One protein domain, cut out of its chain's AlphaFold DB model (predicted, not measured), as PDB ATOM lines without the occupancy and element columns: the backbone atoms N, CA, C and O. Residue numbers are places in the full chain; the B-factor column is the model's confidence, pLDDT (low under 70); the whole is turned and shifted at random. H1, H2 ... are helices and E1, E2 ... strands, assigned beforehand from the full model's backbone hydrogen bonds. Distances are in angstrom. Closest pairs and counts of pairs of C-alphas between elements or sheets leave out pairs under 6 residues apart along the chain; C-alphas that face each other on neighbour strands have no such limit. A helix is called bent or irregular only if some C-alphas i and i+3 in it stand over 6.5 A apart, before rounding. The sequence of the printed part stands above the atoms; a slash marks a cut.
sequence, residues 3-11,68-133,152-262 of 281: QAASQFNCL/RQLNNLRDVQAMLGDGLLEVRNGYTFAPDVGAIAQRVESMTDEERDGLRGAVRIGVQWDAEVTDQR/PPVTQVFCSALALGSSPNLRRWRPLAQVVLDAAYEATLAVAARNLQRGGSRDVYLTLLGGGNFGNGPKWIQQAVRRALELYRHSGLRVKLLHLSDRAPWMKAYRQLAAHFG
ATOM      1  N   GLN A   3     193.583 241.243 144.354       97.25
ATOM      2  CA  GLN A   3     193.687 241.630 142.952       97.25
ATOM      3  C   GLN A   3     194.314 243.020 142.853       97.25
ATOM      4  O   GLN A   3     193.725 244.000 143.312       97.25
ATOM      5  N   ALA A   4     195.476 243.098 142.216       95.00
ATOM      6  CA  ALA A   4     196.187 244.335 141.941       95.00
ATOM      7  C   ALA A   4     196.081 244.677 140.453       95.00
ATOM      8  O   ALA A   4     196.338 243.835 139.586       95.00
ATOM      9  N   ALA A   5     195.710 245.919 140.152       93.75
ATOM     10  CA  ALA A   5     195.832 246.469 138.816       93.75
ATOM     11  C   ALA A   5     197.315 246.612 138.458       93.75
ATOM     12  O   ALA A   5     198.114 247.116 139.239       93.75
ATOM     13  N   SER A   6     197.669 246.168 137.265       95.62
ATOM     14  CA  SER A   6     199.032 246.165 136.754       95.62
ATOM     15  C   SER A   6     199.008 246.339 135.240       95.62
ATOM     16  O   SER A   6     197.945 246.406 134.610       95.62
ATOM     17  N   GLN A   7     200.179 246.415 134.629       96.31
ATOM     18  CA  GLN A   7     200.348 246.373 133.183       96.31
ATOM     19  C   GLN A   7     200.580 244.933 132.714       96.31
ATOM     20  O   GLN A   7     200.806 244.021 133.511       96.31
ATOM     21  N   PHE A   8     200.548 244.695 131.400       97.56
ATOM     22  CA  PHE A   8     200.733 243.341 130.860       97.56
ATOM     23  C   PHE A   8     202.150 242.772 131.045       97.56
ATOM     24  O   PHE A   8     202.369 241.602 130.751       97.56
ATOM     25  N   ASN A   9     203.099 243.554 131.556       96.94
ATOM     26  CA  ASN A   9     204.423 243.092 131.979       96.94
ATOM     27  C   ASN A   9     204.529 242.879 133.505       96.94
ATOM     28  O   ASN A   9     205.625 242.650 134.018       96.94
ATOM     29  N   CYS A  10     203.411 242.955 134.234       97.12
ATOM     30  CA  CYS A  10     203.377 242.910 135.693       97.12
ATOM     31  C   CYS A  10     204.267 243.985 136.333       97.12
ATOM     32  O   CYS A  10     205.003 243.674 137.268       97.12
ATOM     33  N   LEU A  11     204.242 245.206 135.799       96.75
ATOM     34  CA  LEU A  11     204.830 246.413 136.380       96.75
ATOM     35  C   LEU A  11     203.776 247.534 136.367       96.75
ATOM     36  O   LEU A  11     202.742 247.437 135.709       96.75
ATOM     37  N   ARG A  68     213.525 242.905 127.022       94.31
ATOM     38  CA  ARG A  68     213.035 241.628 127.554       94.31
ATOM     39  C   ARG A  68     212.076 241.854 128.719       94.31
ATOM     40  O   ARG A  68     212.493 241.985 129.869       94.31
ATOM     41  N   GLN A  69     210.783 241.828 128.431       95.38
ATOM     42  CA  GLN A  69     209.723 242.016 129.423       95.38
ATOM     43  C   GLN A  69     208.732 240.865 129.377       95.38
ATOM     44  O   GLN A  69     208.626 240.153 128.374       95.38
ATOM     45  N   LEU A  70     207.993 240.689 130.467       95.38
ATOM     46  CA  LEU A  70     206.801 239.863 130.428       95.38
ATOM     47  C   LEU A  70     205.782 240.471 129.466       95.38
ATOM     48  O   LEU A  70     205.691 241.685 129.287       95.38
ATOM     49  N   ASN A  71     204.992 239.595 128.862       96.12
ATOM     50  CA  ASN A  71     203.870 239.985 128.035       96.12
ATOM     51  C   ASN A  71     202.725 239.003 128.267       96.12
ATOM     52  O   ASN A  71     202.691 237.897 127.721       96.12
ATOM     53  N   ASN A  72     201.783 239.439 129.090       97.50
ATOM     54  CA  ASN A  72     200.626 238.663 129.497       97.50
ATOM     55  C   ASN A  72     199.560 238.510 128.401       97.50
ATOM     56  O   ASN A  72     198.593 237.779 128.598       97.50
ATOM     57  N   LEU A  73     199.746 239.147 127.241       97.75
ATOM     58  CA  LEU A  73     198.912 238.958 126.053       97.75
ATOM     59  C   LEU A  73     199.642 238.244 124.917       97.75
ATOM     60  O   LEU A  73     199.091 238.163 123.826       97.75
ATOM     61  N   ARG A  74     200.847 237.704 125.133       96.25
ATOM     62  CA  ARG A  74     201.626 237.090 124.044       96.25
ATOM     63  C   ARG A  74     200.864 235.981 123.302       96.25
ATOM     64  O   ARG A  74     200.905 235.929 122.078       96.25
ATOM     65  N   ASP A  75     200.125 235.142 124.029       97.25
ATOM     66  CA  ASP A  75     199.352 234.050 123.427       97.25
ATOM     67  C   ASP A  75     198.075 234.590 122.758       97.25
ATOM     68  O   ASP A  75     197.696 234.137 121.682       97.25
ATOM     69  N   VAL A  76     197.460 235.627 123.336       98.12
ATOM     70  CA  VAL A  76     196.333 236.353 122.726       98.12
ATOM     71  C   VAL A  76     196.751 236.985 121.398       98.12
ATOM     72  O   VAL A  76     196.023 236.869 120.417       98.12
ATOM     73  N   GLN A  77     197.926 237.616 121.332       97.12
ATOM     74  CA  GLN A  77     198.470 238.179 120.093       97.12
ATOM     75  C   GLN A  77     198.655 237.092 119.029       97.12
ATOM     76  O   GLN A  77     198.215 237.281 117.898       97.12
ATOM     77  N   ALA A  78     199.211 235.934 119.405       95.94
ATOM     78  CA  ALA A  78     199.365 234.798 118.496       95.94
ATOM     79  C   ALA A  78     198.014 234.273 117.969       95.94
ATOM     80  O   ALA A  78     197.904 233.923 116.797       95.94
ATOM     81  N   MET A  79     196.969 234.254 118.804       97.12
ATOM     82  CA  MET A  79     195.623 233.824 118.399       97.12
ATOM     83  C   MET A  79     194.883 234.850 117.529       97.12
ATOM     84  O   MET A  79     194.109 234.474 116.643       97.12
ATOM     85  N   LEU A  80     195.084 236.147 117.782       95.81
ATOM     86  CA  LEU A  80     194.486 237.215 116.976       95.81
ATOM     87  C   LEU A  80     195.100 237.260 115.573       95.81
ATOM     88  O   LEU A  80     194.361 237.429 114.601       95.81
ATOM     89  N   GLY A  81     196.416 237.064 115.485       92.75
ATOM     90  CA  GLY A  81     197.204 237.161 114.263       92.75
ATOM     91  C   GLY A  81     198.201 238.319 114.310       92.75
ATOM     92  O   GLY A  81     198.009 239.312 115.022       92.75
ATOM     93  N   ASP A  82     199.275 238.177 113.537       89.25
ATOM     94  CA  ASP A  82     200.405 239.104 113.544       89.25
ATOM     95  C   ASP A  82     199.997 240.542 113.194       89.25
ATOM     96  O   ASP A  82     199.192 240.798 112.296       89.25
ATOM     97  N   GLY A  83     200.582 241.507 113.910       89.19
ATOM     98  CA  GLY A  83     200.448 242.939 113.621       89.19
ATOM     99  C   GLY A  83     199.125 243.593 114.037       89.19
ATOM    100  O   GLY A  83     199.014 244.814 113.938       89.19
ATOM    101  N   LEU A  84     198.140 242.836 114.537       94.44
ATOM    102  CA  LEU A  84     196.870 243.416 114.993       94.44
ATOM    103  C   LEU A  84     197.006 244.152 116.328       94.44
ATOM    104  O   LEU A  84     196.482 245.252 116.484       94.44
ATOM    105  N   LEU A  85     197.710 243.544 117.282       95.81
ATOM    106  CA  LEU A  85     197.880 244.054 118.637       95.81
ATOM    107  C   LEU A  85     199.360 244.040 119.008       95.81
ATOM    108  O   LEU A  85     200.010 242.998 118.958       95.81
ATOM    109  N   GLU A  86     199.878 245.181 119.436       94.75
ATOM    110  CA  GLU A  86     201.220 245.344 119.982       94.75
ATOM    111  C   GLU A  86     201.128 245.561 121.495       94.75
ATOM    112  O   GLU A  86     200.260 246.292 121.975       94.75
ATOM    113  N   VAL A  87     202.046 244.953 122.248       94.94
ATOM    114  CA  VAL A  87     202.256 245.253 123.667       94.94
ATOM    115  C   VAL A  87     203.650 245.837 123.828       94.94
ATOM    116  O   VAL A  87     204.639 245.154 123.573       94.94
ATOM    117  N   ARG A  88     203.733 247.086 124.283       94.56
ATOM    118  CA  ARG A  88     204.992 247.797 124.521       94.56
ATOM    119  C   ARG A  88     205.008 248.356 125.932       94.56
ATOM    120  O   ARG A  88     204.117 249.118 126.299       94.56
ATOM    121  N   ASN A  89     206.011 247.961 126.717       95.50
ATOM    122  CA  ASN A  89     206.140 248.327 128.134       95.50
ATOM    123  C   ASN A  89     204.860 248.038 128.943       95.50
ATOM    124  O   ASN A  89     204.458 248.814 129.802       95.50
ATOM    125  N   GLY A  90     204.170 246.944 128.602       94.94
ATOM    126  CA  GLY A  90     202.918 246.544 129.239       94.94
ATOM    127  C   GLY A  90     201.664 247.321 128.804       94.94
ATOM    128  O   GLY A  90     200.581 246.997 129.288       94.94
ATOM    129  N   TYR A  91     201.771 248.278 127.873       95.25
ATOM    130  CA  TYR A  91     200.639 248.979 127.248       95.25
ATOM    131  C   TYR A  91     200.285 248.390 125.889       95.25
ATOM    132  O   TYR A  91     201.161 247.940 125.156       95.25
ATOM    133  N   THR A  92     199.007 248.456 125.524       94.38
ATOM    134  CA  THR A  92     198.488 247.925 124.259       94.38
ATOM    135  C   THR A  92     198.326 249.002 123.197       94.38
ATOM    136  O   THR A  92     197.699 250.030 123.447       94.38
ATOM    137  N   PHE A  93     198.804 248.717 121.991       93.38
ATOM    138  CA  PHE A  93     198.658 249.551 120.803       93.38
ATOM    139  C   PHE A  93     198.061 248.717 119.672       93.38
ATOM    140  O   PHE A  93     198.323 247.522 119.563       93.38
ATOM    141  N   ALA A  94     197.238 249.337 118.837       93.62
ATOM    142  CA  ALA A  94     196.640 248.678 117.685       93.62
ATOM    143  C   ALA A  94     196.540 249.680 116.529       93.62
ATOM    144  O   ALA A  94     195.869 250.705 116.697       93.62
ATOM    145  N   PRO A  95     197.175 249.410 115.375       89.94
ATOM    146  CA  PRO A  95     197.050 250.256 114.190       89.94
ATOM    147  C   PRO A  95     195.601 250.339 113.692       89.94
ATOM    148  O   PRO A  95     195.128 251.419 113.344       89.94
ATOM    149  N   ASP A  96     194.881 249.210 113.721       92.88
ATOM    150  CA  ASP A  96     193.460 249.124 113.384       92.88
ATOM    151  C   ASP A  96     192.679 248.331 114.444       92.88
ATOM    152  O   ASP A  96     192.567 247.105 114.420       92.88
ATOM    153  N   VAL A  97     192.076 249.066 115.377       94.38
ATOM    154  CA  VAL A  97     191.195 248.503 116.415       94.38
ATOM    155  C   VAL A  97     189.942 247.854 115.805       94.38
ATOM    156  O   VAL A  97     189.362 246.950 116.400       94.38
ATOM    157  N   GLY A  98     189.497 248.306 114.627       95.88
ATOM    158  CA  GLY A  98     188.351 247.724 113.928       95.88
ATOM    159  C   GLY A  98     188.613 246.291 113.479       95.88
ATOM    160  O   GLY A  98     187.749 245.439 113.669       95.88
ATOM    161  N   ALA A  99     189.817 246.015 112.972       96.00
ATOM    162  CA  ALA A  99     190.231 244.666 112.602       96.00
ATOM    163  C   ALA A  99     190.257 243.722 113.817       96.00
ATOM    164  O   ALA A  99     189.756 242.600 113.734       96.00
ATOM    165  N   ILE A 100     190.747 244.191 114.976       96.56
ATOM    166  CA  ILE A 100     190.668 243.431 116.239       96.56
ATOM    167  C   ILE A 100     189.210 243.141 116.603       96.56
ATOM    168  O   ILE A 100     188.871 241.999 116.913       96.56
ATOM    169  N   ALA A 101     188.351 244.165 116.580       97.00
ATOM    170  CA  ALA A 101     186.943 244.026 116.941       97.00
ATOM    171  C   ALA A 101     186.254 242.971 116.070       97.00
ATOM    172  O   ALA A 101     185.693 242.015 116.599       97.00
ATOM    173  N   GLN A 102     186.394 243.095 114.747       96.75
ATOM    174  CA  GLN A 102     185.836 242.154 113.780       96.75
ATOM    175  C   GLN A 102     186.363 240.736 114.008       96.75
ATOM    176  O   GLN A 102     185.590 239.780 113.974       96.75
ATOM    177  N   ARG A 103     187.668 240.589 114.277       96.94
ATOM    178  CA  ARG A 103     188.280 239.284 114.532       96.94
ATOM    179  C   ARG A 103     187.666 238.611 115.758       96.94
ATOM    180  O   ARG A 103     187.244 237.464 115.651       96.94
ATOM    181  N   VAL A 104     187.562 239.317 116.883       97.75
ATOM    182  CA  VAL A 104     186.995 238.770 118.131       97.75
ATOM    183  C   VAL A 104     185.485 238.523 118.015       97.75
ATOM    184  O   VAL A 104     184.973 237.540 118.546       97.75
ATOM    185  N   GLU A 105     184.754 239.386 117.311       97.19
ATOM    186  CA  GLU A 105     183.310 239.224 117.091       97.19
ATOM    187  C   GLU A 105     182.991 238.055 116.150       97.19
ATOM    188  O   GLU A 105     181.956 237.415 116.313       97.19
ATOM    189  N   SER A 106     183.889 237.739 115.211       97.25
ATOM    190  CA  SER A 106     183.746 236.587 114.309       97.25
ATOM    191  C   SER A 106     183.993 235.230 114.973       97.25
ATOM    192  O   SER A 106     183.646 234.210 114.384       97.25
ATOM    193  N   MET A 107     184.590 235.210 116.171       98.06
ATOM    194  CA  MET A 107     184.890 233.973 116.895       98.06
ATOM    195  C   MET A 107     183.616 233.293 117.416       98.06
ATOM    196  O   MET A 107     182.645 233.963 117.788       98.06
ATOM    197  N   THR A 108     183.632 231.964 117.518       98.06
ATOM    198  CA  THR A 108     182.614 231.211 118.268       98.06
ATOM    199  C   THR A 108     182.753 231.440 119.778       98.06
ATOM    200  O   THR A 108     183.694 232.089 120.252       98.06
ATOM    201  N   ASP A 109     181.808 230.925 120.567       96.56
ATOM    202  CA  ASP A 109     181.909 230.990 122.027       96.56
ATOM    203  C   ASP A 109     183.104 230.190 122.559       96.56
ATOM    204  O   ASP A 109     183.792 230.669 123.463       96.56
ATOM    205  N   GLU A 110     183.398 229.034 121.960       97.94
ATOM    206  CA  GLU A 110     184.548 228.185 122.289       97.94
ATOM    207  C   GLU A 110     185.872 228.869 121.938       97.94
ATOM    208  O   GLU A 110     186.808 228.858 122.733       97.94
ATOM    209  N   GLU A 111     185.956 229.518 120.775       98.06
ATOM    210  CA  GLU A 111     187.147 230.275 120.377       98.06
ATOM    211  C   GLU A 111     187.383 231.480 121.296       98.06
ATOM    212  O   GLU A 111     188.517 231.733 121.712       98.06
ATOM    213  N   ARG A 112     186.316 232.198 121.680       97.94
ATOM    214  CA  ARG A 112     186.406 233.268 122.685       97.94
ATOM    215  C   ARG A 112     186.811 232.739 124.057       97.94
ATOM    216  O   ARG A 112     187.502 233.450 124.786       97.94
ATOM    217  N   ASP A 113     186.384 231.535 124.426       98.06
ATOM    218  CA  ASP A 113     186.807 230.885 125.668       98.06
ATOM    219  C   ASP A 113     188.289 230.521 125.644       98.06
ATOM    220  O   ASP A 113     189.018 230.862 126.574       98.06
ATOM    221  N   GLY A 114     188.765 229.968 124.527       98.44
ATOM    222  CA  GLY A 114     190.192 229.771 124.285       98.44
ATOM    223  C   GLY A 114     190.979 231.080 124.386       98.44
ATOM    224  O   GLY A 114     192.029 231.119 125.023       98.44
ATOM    225  N   LEU A 115     190.446 232.177 123.834       98.25
ATOM    226  CA  LEU A 115     191.082 233.492 123.914       98.25
ATOM    227  C   LEU A 115     191.144 234.024 125.355       98.25
ATOM    228  O   LEU A 115     192.164 234.596 125.738       98.25
ATOM    229  N   ARG A 116     190.097 233.814 126.170       98.50
ATOM    230  CA  ARG A 116     190.131 234.114 127.615       98.50
ATOM    231  C   ARG A 116     191.204 233.283 128.319       98.50
ATOM    232  O   ARG A 116     192.006 233.843 129.059       98.50
ATOM    233  N   GLY A 117     191.262 231.979 128.045       98.25
ATOM    234  CA  GLY A 117     192.267 231.070 128.607       98.25
ATOM    235  C   GLY A 117     193.713 231.403 128.214       98.25
ATOM    236  O   GLY A 117     194.641 231.033 128.930       98.25
ATOM    237  N   ALA A 118     193.911 232.130 127.112       98.31
ATOM    238  CA  ALA A 118     195.216 232.599 126.651       98.31
ATOM    239  C   ALA A 118     195.692 233.897 127.338       98.31
ATOM    240  O   ALA A 118     196.874 234.241 127.249       98.31
ATOM    241  N   VAL A 119     194.808 234.634 128.022       98.56
ATOM    242  CA  VAL A 119     195.204 235.807 128.816       98.56
ATOM    243  C   VAL A 119     195.938 235.332 130.066       98.56
ATOM    244  O   VAL A 119     195.433 234.524 130.843       98.56
ATOM    245  N   ARG A 120     197.136 235.870 130.294       98.00
ATOM    246  CA  ARG A 120     197.959 235.529 131.458       98.00
ATOM    247  C   ARG A 120     197.845 236.594 132.542       98.00
ATOM    248  O   ARG A 120     197.518 237.749 132.282       98.00
ATOM    249  N   ILE A 121     198.171 236.202 133.766       97.94
ATOM    250  CA  ILE A 121     198.216 237.079 134.938       97.94
ATOM    251  C   ILE A 121     199.519 236.845 135.700       97.94
ATOM    252  O   ILE A 121     200.098 235.759 135.634       97.94
ATOM    253  N   GLY A 122     199.980 237.855 136.435       97.19
ATOM    254  CA  GLY A 122     201.075 237.688 137.388       97.19
ATOM    255  C   GLY A 122     200.544 237.174 138.718       97.19
ATOM    256  O   GLY A 122     199.543 237.684 139.216       97.19
ATOM    257  N   VAL A 123     201.214 236.195 139.321       97.69
ATOM    258  CA  VAL A 123     200.859 235.702 140.656       97.69
ATOM    259  C   VAL A 123     202.094 235.716 141.536       97.69
ATOM    260  O   VAL A 123     203.075 235.035 141.244       97.69
ATOM    261  N   GLN A 124     202.021 236.471 142.625       96.69
ATOM    262  CA  GLN A 124     203.009 236.446 143.689       96.69
ATOM    263  C   GLN A 124     202.405 235.704 144.879       96.69
ATOM    264  O   GLN A 124     201.505 236.215 145.546       96.69
ATOM    265  N   TRP A 125     202.891 234.491 145.118       96.44
ATOM    266  CA  TRP A 125     202.540 233.704 146.297       96.44
ATOM    267  C   TRP A 125     203.344 234.170 147.502       96.44
ATOM    268  O   TRP A 125     204.488 234.596 147.346       96.44
ATOM    269  N   ASP A 126     202.735 234.051 148.679       95.00
ATOM    270  CA  ASP A 126     203.397 234.222 149.972       95.00
ATOM    271  C   ASP A 126     204.208 235.535 150.084       95.00
ATOM    272  O   ASP A 126     205.303 235.574 150.638       95.00
ATOM    273  N   ALA A 127     203.667 236.622 149.524       95.38
ATOM    274  CA  ALA A 127     204.275 237.943 149.548       95.38
ATOM    275  C   ALA A 127     204.238 238.524 150.965       95.38
ATOM    276  O   ALA A 127     203.173 238.636 151.577       95.38
ATOM    277  N   GLU A 128     205.399 238.931 151.468       93.38
ATOM    278  CA  GLU A 128     205.510 239.640 152.737       93.38
ATOM    279  C   GLU A 128     204.942 241.059 152.608       93.38
ATOM    280  O   GLU A 128     205.311 241.812 151.701       93.38
ATOM    281  N   VAL A 129     204.054 241.424 153.535       92.12
ATOM    282  CA  VAL A 129     203.520 242.783 153.638       92.12
ATOM    283  C   VAL A 129     204.532 243.645 154.385       92.12
ATOM    284  O   VAL A 129     204.755 243.444 155.575       92.12
ATOM    285  N   THR A 130     205.126 244.615 153.695       88.56
ATOM    286  CA  THR A 130     206.163 245.510 154.235       88.56
ATOM    287  C   THR A 130     205.630 246.879 154.647       88.56
ATOM    288  O   THR A 130     206.319 247.614 155.345       88.56
ATOM    289  N   ASP A 131     204.407 247.223 154.241       78.12
ATOM    290  CA  ASP A 131     203.720 248.480 154.593       78.12
ATOM    291  C   ASP A 131     202.967 248.376 155.933       78.12
ATOM    292  O   ASP A 131     201.870 248.890 156.130       78.12
ATOM    293  N   GLN A 132     203.542 247.625 156.873       72.56
ATOM    294  CA  GLN A 132     202.996 247.522 158.218       72.56
ATOM    295  C   GLN A 132     203.393 248.763 159.009       72.56
ATOM    296  O   GLN A 132     204.543 249.212 158.970       72.56
ATOM    297  N   ARG A 133     202.446 249.302 159.781       64.75
ATOM    298  CA  ARG A 133     202.735 250.383 160.718       64.75
ATOM    299  C   ARG A 133     203.697 249.847 161.777       64.75
ATOM    300  O   ARG A 133     203.302 249.097 162.661       64.75
ATOM    301  N   PRO A 152     200.203 238.081 158.228       87.00
ATOM    302  CA  PRO A 152     200.487 236.872 157.470       87.00
ATOM    303  C   PRO A 152     200.779 237.218 156.001       87.00
ATOM    304  O   PRO A 152     200.213 238.181 155.471       87.00
ATOM    305  N   PRO A 153     201.620 236.428 155.313       92.62
ATOM    306  CA  PRO A 153     201.927 236.677 153.917       92.62
ATOM    307  C   PRO A 153     200.664 236.584 153.057       92.62
ATOM    308  O   PRO A 153     199.731 235.819 153.328       92.62
ATOM    309  N   VAL A 154     200.634 237.376 151.991       95.81
ATOM    310  CA  VAL A 154     199.472 237.508 151.112       95.81
ATOM    311  C   VAL A 154     199.781 236.975 149.721       95.81
ATOM    312  O   VAL A 154     200.910 237.002 149.252       95.81
ATOM    313  N   THR A 155     198.756 236.513 149.007       97.88
ATOM    314  CA  THR A 155     198.879 236.278 147.561       97.88
ATOM    315  C   THR A 155     198.410 237.515 146.813       97.88
ATOM    316  O   THR A 155     197.256 237.930 146.993       97.88
ATOM    317  N   GLN A 156     199.272 238.071 145.965       97.50
ATOM    318  CA  GLN A 156     198.938 239.164 145.053       97.50
ATOM    319  C   GLN A 156     198.730 238.616 143.644       97.50
ATOM    320  O   GLN A 156     199.544 237.846 143.133       97.50
ATOM    321  N   VAL A 157     197.637 239.029 143.013       98.31
ATOM    322  CA  VAL A 157     197.307 238.682 141.634       98.31
ATOM    323  C   VAL A 157     197.344 239.955 140.800       98.31
ATOM    324  O   VAL A 157     196.456 240.796 140.909       98.31
ATOM    325  N   PHE A 158     198.388 240.096 139.990       97.75
ATOM    326  CA  PHE A 158     198.620 241.237 139.114       97.75
ATOM    327  C   PHE A 158     197.916 241.008 137.779       97.75
ATOM    328  O   PHE A 158     198.398 240.273 136.909       97.75
ATOM    329  N   CYS A 159     196.768 241.656 137.626       97.44
ATOM    330  CA  CYS A 159     195.972 241.624 136.410       97.44
ATOM    331  C   CYS A 159     196.079 242.954 135.678       97.44
ATOM    332  O   CYS A 159     196.185 244.009 136.300       97.44
ATOM    333  N   SER A 160     195.968 242.918 134.355       96.88
ATOM    334  CA  SER A 160     195.888 244.129 133.548       96.88
ATOM    335  C   SER A 160     194.556 244.206 132.817       96.88
ATOM    336  O   SER A 160     194.002 243.189 132.408       96.88
ATOM    337  N   ALA A 161     194.053 245.424 132.655       95.88
ATOM    338  CA  ALA A 161     193.045 245.742 131.655       95.88
ATOM    339  C   ALA A 161     193.716 246.503 130.509       95.88
ATOM    340  O   ALA A 161     194.814 247.034 130.658       95.88
ATOM    341  N   LEU A 162     193.036 246.614 129.371       96.00
ATOM    342  CA  LEU A 162     193.532 247.445 128.277       96.00
ATOM    343  C   LEU A 162     193.598 248.916 128.720       96.00
ATOM    344  O   LEU A 162     192.646 249.429 129.311       96.00
ATOM    345  N   ALA A 163     194.701 249.602 128.422       92.56
ATOM    346  CA  ALA A 163     194.873 251.023 128.717       92.56
ATOM    347  C   ALA A 163     194.204 251.877 127.623       92.56
ATOM    348  O   ALA A 163     194.800 252.171 126.591       92.56
ATOM    349  N   LEU A 164     192.940 252.253 127.835       91.06
ATOM    350  CA  LEU A 164     192.065 252.883 126.836       91.06
ATOM    351  C   LEU A 164     191.722 254.353 127.127       91.06
ATOM    352  O   LEU A 164     190.982 254.954 126.350       91.06
ATOM    353  N   GLY A 165     192.238 254.940 128.214       82.00
ATOM    354  CA  GLY A 165     191.828 256.264 128.711       82.00
ATOM    355  C   GLY A 165     191.933 257.404 127.688       82.00
ATOM    356  O   GLY A 165     191.120 258.322 127.709       82.00
ATOM    357  N   SER A 166     192.878 257.316 126.750       78.31
ATOM    358  CA  SER A 166     193.078 258.292 125.669       78.31
ATOM    359  C   SER A 166     192.689 257.768 124.279       78.31
ATOM    360  O   SER A 166     193.049 258.370 123.268       78.31
ATOM    361  N   SER A 167     192.002 256.625 124.192       84.38
ATOM    362  CA  SER A 167     191.683 255.979 122.915       84.38
ATOM    363  C   SER A 167     190.507 256.671 122.208       84.38
ATOM    364  O   SER A 167     189.399 256.690 122.753       84.38
ATOM    365  N   PRO A 168     190.671 257.159 120.961       81.25
ATOM    366  CA  PRO A 168     189.580 257.797 120.216       81.25
ATOM    367  C   PRO A 168     188.478 256.807 119.798       81.25
ATOM    368  O   PRO A 168     187.358 257.211 119.496       81.25
ATOM    369  N   ASN A 169     188.767 255.500 119.805       87.69
ATOM    370  CA  ASN A 169     187.878 254.435 119.333       87.69
ATOM    371  C   ASN A 169     187.443 253.489 120.461       87.69
ATOM    372  O   ASN A 169     187.363 252.275 120.263       87.69
ATOM    373  N   LEU A 170     187.140 254.027 121.647       89.00
ATOM    374  CA  LEU A 170     186.839 253.246 122.855       89.00
ATOM    375  C   LEU A 170     185.823 252.112 122.624       89.00
ATOM    376  O   LEU A 170     186.026 250.997 123.087       89.00
ATOM    377  N   ARG A 171     184.751 252.351 121.856       91.06
ATOM    378  CA  ARG A 171     183.729 251.318 121.594       91.06
ATOM    379  C   ARG A 171     184.267 250.121 120.809       91.06
ATOM    380  O   ARG A 171     183.828 249.008 121.076       91.06
ATOM    381  N   ARG A 172     185.201 250.335 119.876       95.25
ATOM    382  CA  ARG A 172     185.789 249.257 119.063       95.25
ATOM    383  C   ARG A 172     186.704 248.353 119.885       95.25
ATOM    384  O   ARG A 172     186.863 247.193 119.553       95.25
ATOM    385  N   TRP A 173     187.244 248.845 120.997       96.00
ATOM    386  CA  TRP A 173     188.027 248.018 121.916       96.00
ATOM    387  C   TRP A 173     187.187 247.031 122.722       96.00
ATOM    388  O   TRP A 173     187.741 246.074 123.258       96.00
ATOM    389  N   ARG A 174     185.868 247.243 122.817       95.94
ATOM    390  CA  ARG A 174     184.987 246.474 123.702       95.94
ATOM    391  C   ARG A 174     185.137 244.951 123.571       95.94
ATOM    392  O   ARG A 174     185.227 244.329 124.626       95.94
ATOM    393  N   PRO A 175     185.153 244.334 122.371       97.31
ATOM    394  CA  PRO A 175     185.207 242.875 122.264       97.31
ATOM    395  C   PRO A 175     186.452 242.286 122.935       97.31
ATOM    396  O   PRO A 175     186.338 241.388 123.765       97.31
ATOM    397  N   LEU A 176     187.631 242.851 122.656       97.88
ATOM    398  CA  LEU A 176     188.882 242.411 123.276       97.88
ATOM    399  C   LEU A 176     188.970 242.823 124.753       97.88
ATOM    400  O   LEU A 176     189.417 242.036 125.582       97.88
ATOM    401  N   ALA A 177     188.520 244.033 125.103       97.56
ATOM    402  CA  ALA A 177     188.514 244.509 126.486       97.56
ATOM    403  C   ALA A 177     187.682 243.594 127.394       97.56
ATOM    404  O   ALA A 177     188.101 243.297 128.509       97.56
ATOM    405  N   GLN A 178     186.530 243.119 126.908       98.06
ATOM    406  CA  GLN A 178     185.690 242.185 127.652       98.06
ATOM    407  C   GLN A 178     186.410 240.853 127.884       98.06
ATOM    408  O   GLN A 178     186.437 240.396 129.017       98.06
ATOM    409  N   VAL A 179     187.056 240.280 126.858       98.50
ATOM    410  CA  VAL A 179     187.844 239.038 126.988       98.50
ATOM    411  C   VAL A 179     188.933 239.176 128.051       98.50
ATOM    412  O   VAL A 179     189.062 238.316 128.918       98.50
ATOM    413  N   VAL A 180     189.692 240.274 128.014       98.56
ATOM    414  CA  VAL A 180     190.763 240.542 128.983       98.56
ATOM    415  C   VAL A 180     190.209 240.700 130.400       98.56
ATOM    416  O   VAL A 180     190.766 240.130 131.337       98.56
ATOM    417  N   LEU A 181     189.119 241.455 130.573       98.38
ATOM    418  CA  LEU A 181     188.492 241.647 131.881       98.38
ATOM    419  C   LEU A 181     187.927 240.332 132.426       98.38
ATOM    420  O   LEU A 181     188.197 240.006 133.581       98.38
ATOM    421  N   ASP A 182     187.187 239.576 131.612       98.56
ATOM    422  CA  ASP A 182     186.628 238.272 131.985       98.56
ATOM    423  C   ASP A 182     187.745 237.355 132.494       98.56
ATOM    424  O   ASP A 182     187.704 236.899 133.637       98.56
ATOM    425  N   ALA A 183     188.802 237.186 131.695       98.62
ATOM    426  CA  ALA A 183     189.930 236.340 132.053       98.62
ATOM    427  C   ALA A 183     190.653 236.812 133.324       98.62
ATOM    428  O   ALA A 183     191.008 235.998 134.173       98.62
ATOM    429  N   ALA A 184     190.836 238.123 133.505       98.50
ATOM    430  CA  ALA A 184     191.493 238.673 134.686       98.50
ATOM    431  C   ALA A 184     190.734 238.366 135.988       98.50
ATOM    432  O   ALA A 184     191.353 237.986 136.989       98.50
ATOM    433  N   TYR A 185     189.407 238.525 136.001       98.56
ATOM    434  CA  TYR A 185     188.597 238.202 137.180       98.56
ATOM    435  C   TYR A 185     188.477 236.693 137.394       98.56
ATOM    436  O   TYR A 185     188.646 236.232 138.525       98.56
ATOM    437  N   GLU A 186     188.259 235.917 136.330       98.50
ATOM    438  CA  GLU A 186     188.213 234.452 136.393       98.50
ATOM    439  C   GLU A 186     189.517 233.870 136.939       98.50
ATOM    440  O   GLU A 186     189.495 233.085 137.887       98.50
ATOM    441  N   ALA A 187     190.661 234.302 136.405       98.56
ATOM    442  CA  ALA A 187     191.968 233.826 136.834       98.56
ATOM    443  C   ALA A 187     192.286 234.250 138.277       98.56
ATOM    444  O   ALA A 187     192.874 233.474 139.029       98.56
ATOM    445  N   THR A 188     191.834 235.432 138.714       98.69
ATOM    446  CA  THR A 188     191.962 235.849 140.121       98.69
ATOM    447  C   THR A 188     191.234 234.886 141.061       98.69
ATOM    448  O   THR A 188     191.800 234.463 142.072       98.69
ATOM    449  N   LEU A 189     189.992 234.512 140.737       98.69
ATOM    450  CA  LEU A 189     189.229 233.565 141.554       98.69
ATOM    451  C   LEU A 189     189.776 232.136 141.444       98.69
ATOM    452  O   LEU A 189     189.801 231.424 142.447       98.69
ATOM    453  N   ALA A 190     190.317 231.749 140.285       98.62
ATOM    454  CA  ALA A 190     191.040 230.490 140.114       98.62
ATOM    455  C   ALA A 190     192.237 230.401 141.070       98.62
ATOM    456  O   ALA A 190     192.395 229.422 141.804       98.62
ATOM    457  N   VAL A 191     193.060 231.453 141.103       98.69
ATOM    458  CA  VAL A 191     194.209 231.564 142.008       98.69
ATOM    459  C   VAL A 191     193.754 231.538 143.461       98.69
ATOM    460  O   VAL A 191     194.357 230.838 144.269       98.69
ATOM    461  N   ALA A 192     192.668 232.226 143.805       98.56
ATOM    462  CA  ALA A 192     192.129 232.195 145.157       98.56
ATOM    463  C   ALA A 192     191.616 230.812 145.580       98.56
ATOM    464  O   ALA A 192     191.882 230.381 146.700       98.56
ATOM    465  N   ALA A 193     190.945 230.080 144.692       98.38
ATOM    466  CA  ALA A 193     190.531 228.708 144.968       98.38
ATOM    467  C   ALA A 193     191.752 227.796 145.193       98.38
ATOM    468  O   ALA A 193     191.757 226.977 146.113       98.38
ATOM    469  N   ARG A 194     192.829 227.982 144.415       98.25
ATOM    470  CA  ARG A 194     194.110 227.288 144.635       98.25
ATOM    471  C   ARG A 194     194.783 227.701 145.944       98.25
ATOM    472  O   ARG A 194     195.312 226.837 146.635       98.25
ATOM    473  N   ASN A 195     194.732 228.981 146.306       97.94
ATOM    474  CA  ASN A 195     195.215 229.482 147.590       97.94
ATOM    475  C   ASN A 195     194.506 228.780 148.755       97.94
ATOM    476  O   ASN A 195     195.164 228.286 149.664       97.94
ATOM    477  N   LEU A 196     193.176 228.666 148.688       97.44
ATOM    478  CA  LEU A 196     192.376 227.981 149.702       97.44
ATOM    479  C   LEU A 196     192.719 226.485 149.798       97.44
ATOM    480  O   LEU A 196     192.898 225.966 150.895       97.44
ATOM    481  N   GLN A 197     192.890 225.799 148.663       96.88
ATOM    482  CA  GLN A 197     193.313 224.387 148.632       96.88
ATOM    483  C   GLN A 197     194.689 224.157 149.276       96.88
ATOM    484  O   GLN A 197     194.946 223.079 149.802       96.88
ATOM    485  N   ARG A 198     195.566 225.166 149.251       95.31
ATOM    486  CA  ARG A 198     196.886 225.147 149.903       95.31
ATOM    487  C   ARG A 198     196.827 225.480 151.403       95.31
ATOM    488  O   ARG A 198     197.875 225.575 152.028       95.31
ATOM    489  N   GLY A 199     195.635 225.678 151.973       95.44
ATOM    490  CA  GLY A 199     195.443 226.086 153.369       95.44
ATOM    491  C   GLY A 199     195.507 227.600 153.600       95.44
ATOM    492  O   GLY A 199     195.507 228.044 154.745       95.44
ATOM    493  N   GLY A 200     195.560 228.401 152.533       95.25
ATOM    494  CA  GLY A 200     195.517 229.857 152.620       95.25
ATOM    495  C   GLY A 200     194.109 230.400 152.888       95.25
ATOM    496  O   GLY A 200     193.110 229.683 152.872       95.25
ATOM    497  N   SER A 201     194.017 231.715 153.101       94.94
ATOM    498  CA  SER A 201     192.737 232.392 153.353       94.94
ATOM    499  C   SER A 201     191.729 232.229 152.204       94.94
ATOM    500  O   SER A 201     192.088 232.306 151.024       94.94
ATOM    501  N   ARG A 202     190.445 232.093 152.568       96.44
ATOM    502  CA  ARG A 202     189.296 232.131 151.645       96.44
ATOM    503  C   ARG A 202     188.938 233.541 151.168       96.44
ATOM    504  O   ARG A 202     188.080 233.680 150.299       96.44
ATOM    505  N   ASP A 203     189.544 234.578 151.747       97.00
ATOM    506  CA  ASP A 203     189.210 235.968 151.441       97.00
ATOM    507  C   ASP A 203     189.866 236.426 150.143       97.00
ATOM    508  O   ASP A 203     191.086 236.316 149.953       97.00
ATOM    509  N   VAL A 204     189.045 236.997 149.265       97.88
ATOM    510  CA  VAL A 204     189.479 237.562 147.991       97.88
ATOM    511  C   VAL A 204     189.048 239.007 147.910       97.88
ATOM    512  O   VAL A 204     187.867 239.308 148.026       97.88
ATOM    513  N   TYR A 205     190.003 239.888 147.671       96.00
ATOM    514  CA  TYR A 205     189.770 241.312 147.538       96.00
ATOM    515  C   TYR A 205     189.857 241.677 146.060       96.00
ATOM    516  O   TYR A 205     190.944 241.666 145.478       96.00
ATOM    517  N   LEU A 206     188.705 241.936 145.446       93.94
ATOM    518  CA  LEU A 206     188.608 242.357 144.052       93.94
ATOM    519  C   LEU A 206     188.488 243.868 143.964       93.94
ATOM    520  O   LEU A 206     187.899 244.515 144.828       93.94
ATOM    521  N   THR A 207     188.994 244.421 142.874       87.25
ATOM    522  CA  THR A 207     188.950 245.856 142.614       87.25
ATOM    523  C   THR A 207     188.320 246.129 141.251       87.25
ATOM    524  O   THR A 207     188.079 245.197 140.486       87.25
ATOM    525  N   LEU A 208     188.023 247.393 140.915       85.94
ATOM    526  CA  LEU A 208     187.636 247.763 139.547       85.94
ATOM    527  C   LEU A 208     188.852 247.828 138.632       85.94
ATOM    528  O   LEU A 208     189.417 248.897 138.383       85.94
ATOM    529  N   LEU A 209     189.226 246.677 138.095       90.31
ATOM    530  CA  LEU A 209     190.318 246.578 137.155       90.31
ATOM    531  C   LEU A 209     190.011 247.419 135.907       90.31
ATOM    532  O   LEU A 209     189.016 247.217 135.214       90.31
ATOM    533  N   GLY A 210     190.871 248.398 135.637       87.56
ATOM    534  CA  GLY A 210     190.797 249.233 134.442       87.56
ATOM    535  C   GLY A 210     189.779 250.380 134.464       87.56
ATOM    536  O   GLY A 210     189.729 251.126 133.486       87.56
ATOM    537  N   GLY A 211     188.990 250.550 135.533       84.31
ATOM    538  CA  GLY A 211     187.912 251.554 135.605       84.31
ATOM    539  C   GLY A 211     188.357 253.000 135.879       84.31
ATOM    540  O   GLY A 211     187.559 253.917 135.721       84.31
ATOM    541  N   GLY A 212     189.612 253.201 136.297       84.00
ATOM    542  CA  GLY A 212     190.228 254.518 136.514       84.00
ATOM    543  C   GLY A 212     190.971 255.022 135.272       84.00
ATOM    544  O   GLY A 212     190.386 255.134 134.197       84.00
ATOM    545  N   ASN A 213     192.282 255.262 135.398       82.00
ATOM    546  CA  ASN A 213     193.139 255.814 134.332       82.00
ATOM    547  C   ASN A 213     193.098 255.031 133.006       82.00
ATOM    548  O   ASN A 213     193.345 255.590 131.941       82.00
ATOM    549  N   PHE A 214     192.782 253.736 133.051       86.44
ATOM    550  CA  PHE A 214     192.698 252.893 131.857       86.44
ATOM    551  C   PHE A 214     191.358 253.024 131.114       86.44
ATOM    552  O   PHE A 214     191.254 252.535 129.997       86.44
ATOM    553  N   GLY A 215     190.345 253.689 131.672       87.31
ATOM    554  CA  GLY A 215     189.135 254.084 130.939       87.31
ATOM    555  C   GLY A 215     188.215 252.947 130.475       87.31
ATOM    556  O   GLY A 215     187.439 253.140 129.540       87.31
ATOM    557  N   ASN A 216     188.276 251.762 131.089       92.06
ATOM    558  CA  ASN A 216     187.379 250.658 130.737       92.06
ATOM    559  C   ASN A 216     185.945 250.958 131.189       92.06
ATOM    560  O   ASN A 216     185.704 251.493 132.272       92.06
ATOM    561  N   GLY A 217     184.973 250.587 130.353       88.81
ATOM    562  CA  GLY A 217     183.565 250.872 130.612       88.81
ATOM    563  C   GLY A 217     183.055 250.178 131.886       88.81
ATOM    564  O   GLY A 217     183.207 248.960 132.000       88.81
ATOM    565  N   PRO A 218     182.344 250.875 132.799       87.75
ATOM    566  CA  PRO A 218     181.847 250.275 134.044       87.75
ATOM    567  C   PRO A 218     180.989 249.021 133.836       87.75
ATOM    568  O   PRO A 218     181.080 248.062 134.598       87.75
ATOM    569  N   LYS A 219     180.182 248.993 132.765       89.94
ATOM    570  CA  LYS A 219     179.360 247.825 132.411       89.94
ATOM    571  C   LYS A 219     180.195 246.608 132.003       89.94
ATOM    572  O   LYS A 219     179.748 245.494 132.244       89.94
ATOM    573  N   TRP A 220     181.366 246.807 131.392       93.50
ATOM    574  CA  TRP A 220     182.254 245.715 130.969       93.50
ATOM    575  C   TRP A 220     182.874 245.045 132.191       93.50
ATOM    576  O   TRP A 220     182.829 243.826 132.332       93.50
ATOM    577  N   ILE A 221     183.345 245.871 133.130       92.69
ATOM    578  CA  ILE A 221     183.905 245.411 134.401       92.69
ATOM    579  C   ILE A 221     182.833 244.685 135.223       92.69
ATOM    580  O   ILE A 221     183.060 243.576 135.693       92.69
ATOM    581  N   GLN A 222     181.626 245.254 135.335       91.81
ATOM    582  CA  GLN A 222     180.509 244.608 136.035       91.81
ATOM    583  C   GLN A 222     180.136 243.249 135.416       91.81
ATOM    584  O   GLN A 222     179.805 242.316 136.145       91.81
ATOM    585  N   GLN A 223     180.149 243.139 134.081       94.31
ATOM    586  CA  GLN A 223     179.902 241.880 133.371       94.31
ATOM    587  C   GLN A 223     180.967 240.833 133.704       94.31
ATOM    588  O   GLN A 223     180.604 239.711 134.055       94.31
ATOM    589  N   ALA A 224     182.241 241.227 133.692       96.81
ATOM    590  CA  ALA A 224     183.357 240.338 133.989       96.81
ATOM    591  C   ALA A 224     183.357 239.849 135.445       96.81
ATOM    592  O   ALA A 224     183.483 238.652 135.701       96.81
ATOM    593  N   VAL A 225     183.122 240.752 136.408       95.38
ATOM    594  CA  VAL A 225     182.998 240.380 137.827       95.38
ATOM    595  C   VAL A 225     181.846 239.399 138.025       95.38
ATOM    596  O   VAL A 225     182.036 238.359 138.646       95.38
ATOM    597  N   ARG A 226     180.659 239.692 137.474       95.25
ATOM    598  CA  ARG A 226     179.491 238.803 137.582       95.25
ATOM    599  C   ARG A 226     179.782 237.413 137.025       95.25
ATOM    600  O   ARG A 226     179.509 236.434 137.710       95.25
ATOM    601  N   ARG A 227     180.373 237.334 135.832       96.44
ATOM    602  CA  ARG A 227     180.749 236.064 135.205       96.44
ATOM    603  C   ARG A 227     181.707 235.259 136.088       96.44
ATOM    604  O   ARG A 227     181.464 234.082 136.335       96.44
ATOM    605  N   ALA A 228     182.759 235.890 136.609       97.75
ATOM    606  CA  ALA A 228     183.703 235.219 137.498       97.75
ATOM    607  C   ALA A 228     183.022 234.726 138.792       97.75
ATOM    608  O   ALA A 228     183.240 233.589 139.209       97.75
ATOM    609  N   LEU A 229     182.157 235.544 139.403       96.31
ATOM    610  CA  LEU A 229     181.397 235.160 140.598       96.31
ATOM    611  C   LEU A 229     180.438 233.989 140.337       96.31
ATOM    612  O   LEU A 229     180.307 233.121 141.197       96.31
ATOM    613  N   GLU A 230     179.798 233.929 139.166       96.25
ATOM    614  CA  GLU A 230     178.963 232.792 138.752       96.25
ATOM    615  C   GLU A 230     179.793 231.507 138.641       96.25
ATOM    616  O   GLU A 230     179.427 230.490 139.231       96.25
ATOM    617  N   LEU A 231     180.941 231.565 137.957       97.12
ATOM    618  CA  LEU A 231     181.829 230.414 137.752       97.12
ATOM    619  C   LEU A 231     182.390 229.851 139.066       97.12
ATOM    620  O   LEU A 231     182.539 228.638 139.210       97.12
ATOM    621  N   TYR A 232     182.671 230.718 140.040       96.81
ATOM    622  CA  TYR A 232     183.269 230.338 141.323       96.81
ATOM    623  C   TYR A 232     182.279 230.368 142.494       96.81
ATOM    624  O   TYR A 232     182.700 230.306 143.651       96.81
ATOM    625  N   ARG A 233     180.965 230.401 142.237       93.81
ATOM    626  CA  ARG A 233     179.925 230.547 143.273       93.81
ATOM    627  C   ARG A 233     180.011 229.507 144.394       93.81
ATOM    628  O   ARG A 233     179.722 229.811 145.547       93.81
ATOM    629  N   HIS A 234     180.419 228.286 144.062       93.88
ATOM    630  CA  HIS A 234     180.491 227.153 144.992       93.88
ATOM    631  C   HIS A 234     181.918 226.838 145.464       93.88
ATOM    632  O   HIS A 234     182.169 225.775 146.020       93.88
ATOM    633  N   SER A 235     182.863 227.757 145.253       94.69
ATOM    634  CA  SER A 235     184.276 227.570 145.614       94.69
ATOM    635  C   SER A 235     184.578 227.724 147.111       94.69
ATOM    636  O   SER A 235     185.685 227.414 147.541       94.69
ATOM    637  N   GLY A 236     183.629 228.234 147.906       94.62
ATOM    638  CA  GLY A 236     183.841 228.564 149.322       94.62
ATOM    639  C   GLY A 236     184.629 229.861 149.562       94.62
ATOM    640  O   GLY A 236     184.954 230.176 150.709       94.62
ATOM    641  N   LEU A 237     184.933 230.618 148.501       96.75
ATOM    642  CA  LEU A 237     185.607 231.912 148.584       96.75
ATOM    643  C   LEU A 237     184.685 232.995 149.157       96.75
ATOM    644  O   LEU A 237     183.506 233.078 148.814       96.75
ATOM    645  N   ARG A 238     185.251 233.877 149.984       96.06
ATOM    646  CA  ARG A 238     184.591 235.089 150.481       96.06
ATOM    647  C   ARG A 238     185.119 236.289 149.707       96.06
ATOM    648  O   ARG A 238     186.210 236.789 149.982       96.06
ATOM    649  N   VAL A 239     184.347 236.731 148.720       95.44
ATOM    650  CA  VAL A 239     184.744 237.828 147.833       95.44
ATOM    651  C   VAL A 239     184.310 239.171 148.413       95.44
ATOM    652  O   VAL A 239     183.133 239.399 148.677       95.44
ATOM    653  N   LYS A 240     185.276 240.071 148.582       93.38
ATOM    654  CA  LYS A 240     185.120 241.446 149.044       93.38
ATOM    655  C   LYS A 240     185.433 242.373 147.876       93.38
ATOM    656  O   LYS A 240     186.524 242.322 147.309       93.38
ATOM    657  N   LEU A 241     184.468 243.202 147.498       89.38
ATOM    658  CA  LEU A 241     184.653 244.183 146.439       89.38
ATOM    659  C   LEU A 241     185.147 245.498 147.061       89.38
ATOM    660  O   LEU A 241     184.439 246.102 147.860       89.38
ATOM    661  N   LEU A 242     186.342 245.948 146.687       86.31
ATOM    662  CA  LEU A 242     186.966 247.168 147.205       86.31
ATOM    663  C   LEU A 242     186.699 248.376 146.304       86.31
ATOM    664  O   LEU A 242     186.699 248.254 145.075       86.31
ATOM    665  N   HIS A 243     186.541 249.554 146.906       77.12
ATOM    666  CA  HIS A 243     186.442 250.845 146.222       77.12
ATOM    667  C   HIS A 243     187.158 251.944 147.017       77.12
ATOM    668  O   HIS A 243     187.304 251.847 148.229       77.12
ATOM    669  N   LEU A 244     187.578 253.010 146.328       69.62
ATOM    670  CA  LEU A 244     188.254 254.154 146.956       69.62
ATOM    671  C   LEU A 244     187.271 255.176 147.558       69.62
ATOM    672  O   LEU A 244     187.633 255.918 148.461       69.62
ATOM    673  N   SER A 245     186.036 255.258 147.047       70.94
ATOM    674  CA  SER A 245     185.041 256.232 147.516       70.94
ATOM    675  C   SER A 245     183.609 255.766 147.266       70.94
ATOM    676  O   SER A 245     183.300 255.275 146.178       70.94
ATOM    677  N   ASP A 246     182.724 256.020 148.232       69.38
ATOM    678  CA  ASP A 246     181.278 255.766 148.137       69.38
ATOM    679  C   ASP A 246     180.540 256.694 147.170       69.38
ATOM    680  O   ASP A 246     179.401 256.437 146.777       69.38
ATOM    681  N   ARG A 247     181.182 257.790 146.756       70.19
ATOM    682  CA  ARG A 247     180.615 258.739 145.786       70.19
ATOM    683  C   ARG A 247     180.893 258.342 144.347       70.19
ATOM    684  O   ARG A 247     180.505 259.047 143.416       70.19
ATOM    685  N   ALA A 248     181.595 257.237 144.148       67.81
ATOM    686  CA  ALA A 248     182.009 256.864 142.827       67.81
ATOM    687  C   ALA A 248     180.823 256.375 141.970       67.81
ATOM    688  O   ALA A 248     179.976 255.622 142.463       67.81
ATOM    689  N   PRO A 249     180.768 256.720 140.667       65.06
ATOM    690  CA  PRO A 249     179.642 256.378 139.787       65.06
ATOM    691  C   PRO A 249     179.320 254.876 139.713       65.06
ATOM    692  O   PRO A 249     178.223 254.480 139.318       65.06
ATOM    693  N   TRP A 250     180.279 254.026 140.079       71.50
ATOM    694  CA  TRP A 250     180.174 252.573 140.039       71.50
ATOM    695  C   TRP A 250     179.562 251.939 141.291       71.50
ATOM    696  O   TRP A 250     179.226 250.757 141.246       71.50
ATOM    697  N   MET A 251     179.350 252.679 142.383       77.38
ATOM    698  CA  MET A 251     178.820 252.110 143.630       77.38
ATOM    699  C   MET A 251     177.458 251.437 143.460       77.38
ATOM    700  O   MET A 251     177.177 250.416 144.086       77.38
ATOM    701  N   LYS A 252     176.630 251.930 142.532       79.44
ATOM    702  CA  LYS A 252     175.373 251.264 142.164       79.44
ATOM    703  C   LYS A 252     175.602 249.844 141.631       79.44
ATOM    704  O   LYS A 252     174.860 248.937 141.992       79.44
ATOM    705  N   ALA A 253     176.624 249.641 140.798       78.12
ATOM    706  CA  ALA A 253     176.958 248.327 140.252       78.12
ATOM    707  C   ALA A 253     177.493 247.380 141.339       78.12
ATOM    708  O   ALA A 253     177.120 246.210 141.352       78.12
ATOM    709  N   TYR A 254     178.293 247.894 142.282       79.44
ATOM    710  CA  TYR A 254     178.755 247.138 143.453       79.44
ATOM    711  C   TYR A 254     177.591 246.645 144.301       79.44
ATOM    712  O   TYR A 254     177.500 245.453 144.576       79.44
ATOM    713  N   ARG A 255     176.663 247.542 144.657       82.44
ATOM    714  CA  ARG A 255     175.477 247.185 145.447       82.44
ATOM    715  C   ARG A 255     174.614 246.147 144.733       82.44
ATOM    716  O   ARG A 255     174.123 245.232 145.375       82.44
ATOM    717  N   GLN A 256     174.469 246.243 143.409       83.69
ATOM    718  CA  GLN A 256     173.749 245.238 142.618       83.69
ATOM    719  C   GLN A 256     174.433 243.866 142.641       83.69
ATOM    720  O   GLN A 256     173.753 242.857 142.796       83.69
ATOM    721  N   LEU A 257     175.761 243.820 142.495       85.12
ATOM    722  CA  LEU A 257     176.523 242.573 142.593       85.12
ATOM    723  C   LEU A 257     176.420 241.986 144.006       85.12
ATOM    724  O   LEU A 257     176.094 240.813 144.154       85.12
ATOM    725  N   ALA A 258     176.620 242.806 145.038       83.75
ATOM    726  CA  ALA A 258     176.505 242.391 146.430       83.75
ATOM    727  C   ALA A 258     175.095 241.882 146.767       83.75
ATOM    728  O   ALA A 258     174.971 240.851 147.406       83.75
ATOM    729  N   ALA A 259     174.033 242.531 146.284       85.50
ATOM    730  CA  ALA A 259     172.662 242.067 146.498       85.50
ATOM    731  C   ALA A 259     172.351 240.750 145.764       85.50
ATOM    732  O   ALA A 259     171.552 239.954 146.243       85.50
ATOM    733  N   HIS A 260     172.961 240.515 144.597       86.12
ATOM    734  CA  HIS A 260     172.730 239.300 143.813       86.12
ATOM    735  C   HIS A 260     173.498 238.082 144.352       86.12
ATOM    736  O   HIS A 260     172.981 236.966 144.325       86.12
ATOM    737  N   PHE A 261     174.737 238.287 144.810       85.06
ATOM    738  CA  PHE A 261     175.633 237.213 145.255       85.06
ATOM    739  C   PHE A 261     175.772 237.103 146.774       85.06
ATOM    740  O   PHE A 261     176.227 236.071 147.266       85.06
ATOM    741  N   GLY A 262     175.420 238.150 147.515       76.25
ATOM    742  CA  GLY A 262     175.467 238.170 148.967       76.25
ATOM    743  C   GLY A 262     174.463 237.190 149.559       76.25
ATOM    744  O   GLY A 262     173.321 237.083 149.116       76.25
TER     745      GLY A 262
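This is residues 3 to 11, 68 to 133 and 152 to 262 of the 281 residues of the protein "Hypothetical protein" of Alexandrium monilatum (UniProt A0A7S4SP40). A long kinked helix, H4, runs through the middle, with the sheet E1 E5 E4 along one side, H5 packed on another, and H6 packed on H5. H2 and H3 pack on residues 172 to 183 of H4, toward the end where H1 and the hairpin E2 E3 also lie, while the parallel pair E6 E7 has E6 beside E1. The printed part has 186 residues, of mixed class, with six named helices and seven named strands in the order E1 H1 E2 E3 H2 H3 E4 E5 H4 E6 H5 E7 H6; the sheet E1 E5 E4 is mixed. It is compact, with a radius of gyration of the C-alphas of 16.4 A and spans of 45 by 38 by 35 A.

Start at E1, residues 3 to 5, parallel to E5, residues 154 to 159: N 4 and O 157 are 2.8 A apart. E5 is antiparallel to E4, residues 122 to 127, with N 124 and O 156 at 2.9 A. H4, residues 170 to 197, is on this sheet at a height of 8.7 A, making two layers, a helix on one face of a sheet; its closest C-alphas to E5 are Ala 184 and Cys 159, 5.6 A. H4 is irregular, with C-alphas 172 and 175 7.2 A apart, and has a kink of 45 degrees near residue 177. Look next at H1, residues 74 to 80, which only just touches H2, residues 97 to 105, with 3 pairs of C-alphas within 8 A, the closest Leu 80 and Arg 103 at 7.0 A. E2, residues 86 to 88, and E3, residues 91 to 93, form an antiparallel hairpin, with N 86 and O 93 at 2.8 A. H2 touches H4 at residues 172 to 176 alone, closest C-alphas Ala 101 and Pro 175, 5.7 A. H3, residues 109 to 117, touches H4 at residues 179 to 183 alone, closest C-alphas Arg 116 and Ala 183, 5.0 A. E6, residues 203 to 206, H5, residues 218 to 231, and E7, residues 238 to 241, form a strand-helix-strand unit, two parallel neighbour strands with a helix between, its crossover right-handed; N 204 and O 238 are 2.9 A apart. H5 touches H4 at a shallow tilt of 34 degrees, only just short of steep, closest C-alphas Ala 224 and Asp 182, 4.4 A. H6, residues 251 to 261, touches H5 at a shallow tilt of 15 degrees, closest C-alphas Ala 253 and Gln 222, 6.7 A. Every O i to N i+4 pair is within hydrogen-bond range in H1, H2, H3, H5 and H6, and 21 of 24 in H4.

Find C-alpha 3, where E1 begins, at (193.687, 241.630, 142.952). H4 runs 39.2 A from C-alpha 170 at (186.839, 253.246, 122.855); H5 is 20.2 A long, E5 15.7 A and H6 15.3 A, ending at C-alpha 261, (175.633, 237.213, 145.255).

The C-alphas farthest apart, of Ser 106 and Arg 133, are 52.0 A apart. Residues 12 to 67 and 134 to 151 are not printed; the gaps between C-alphas are 13.0 A and 14.1 A. Of the links printed whole, E6 to H5 is long. The model's pLDDT is under 70 at residues 133, 244, 246 and 248 to 249.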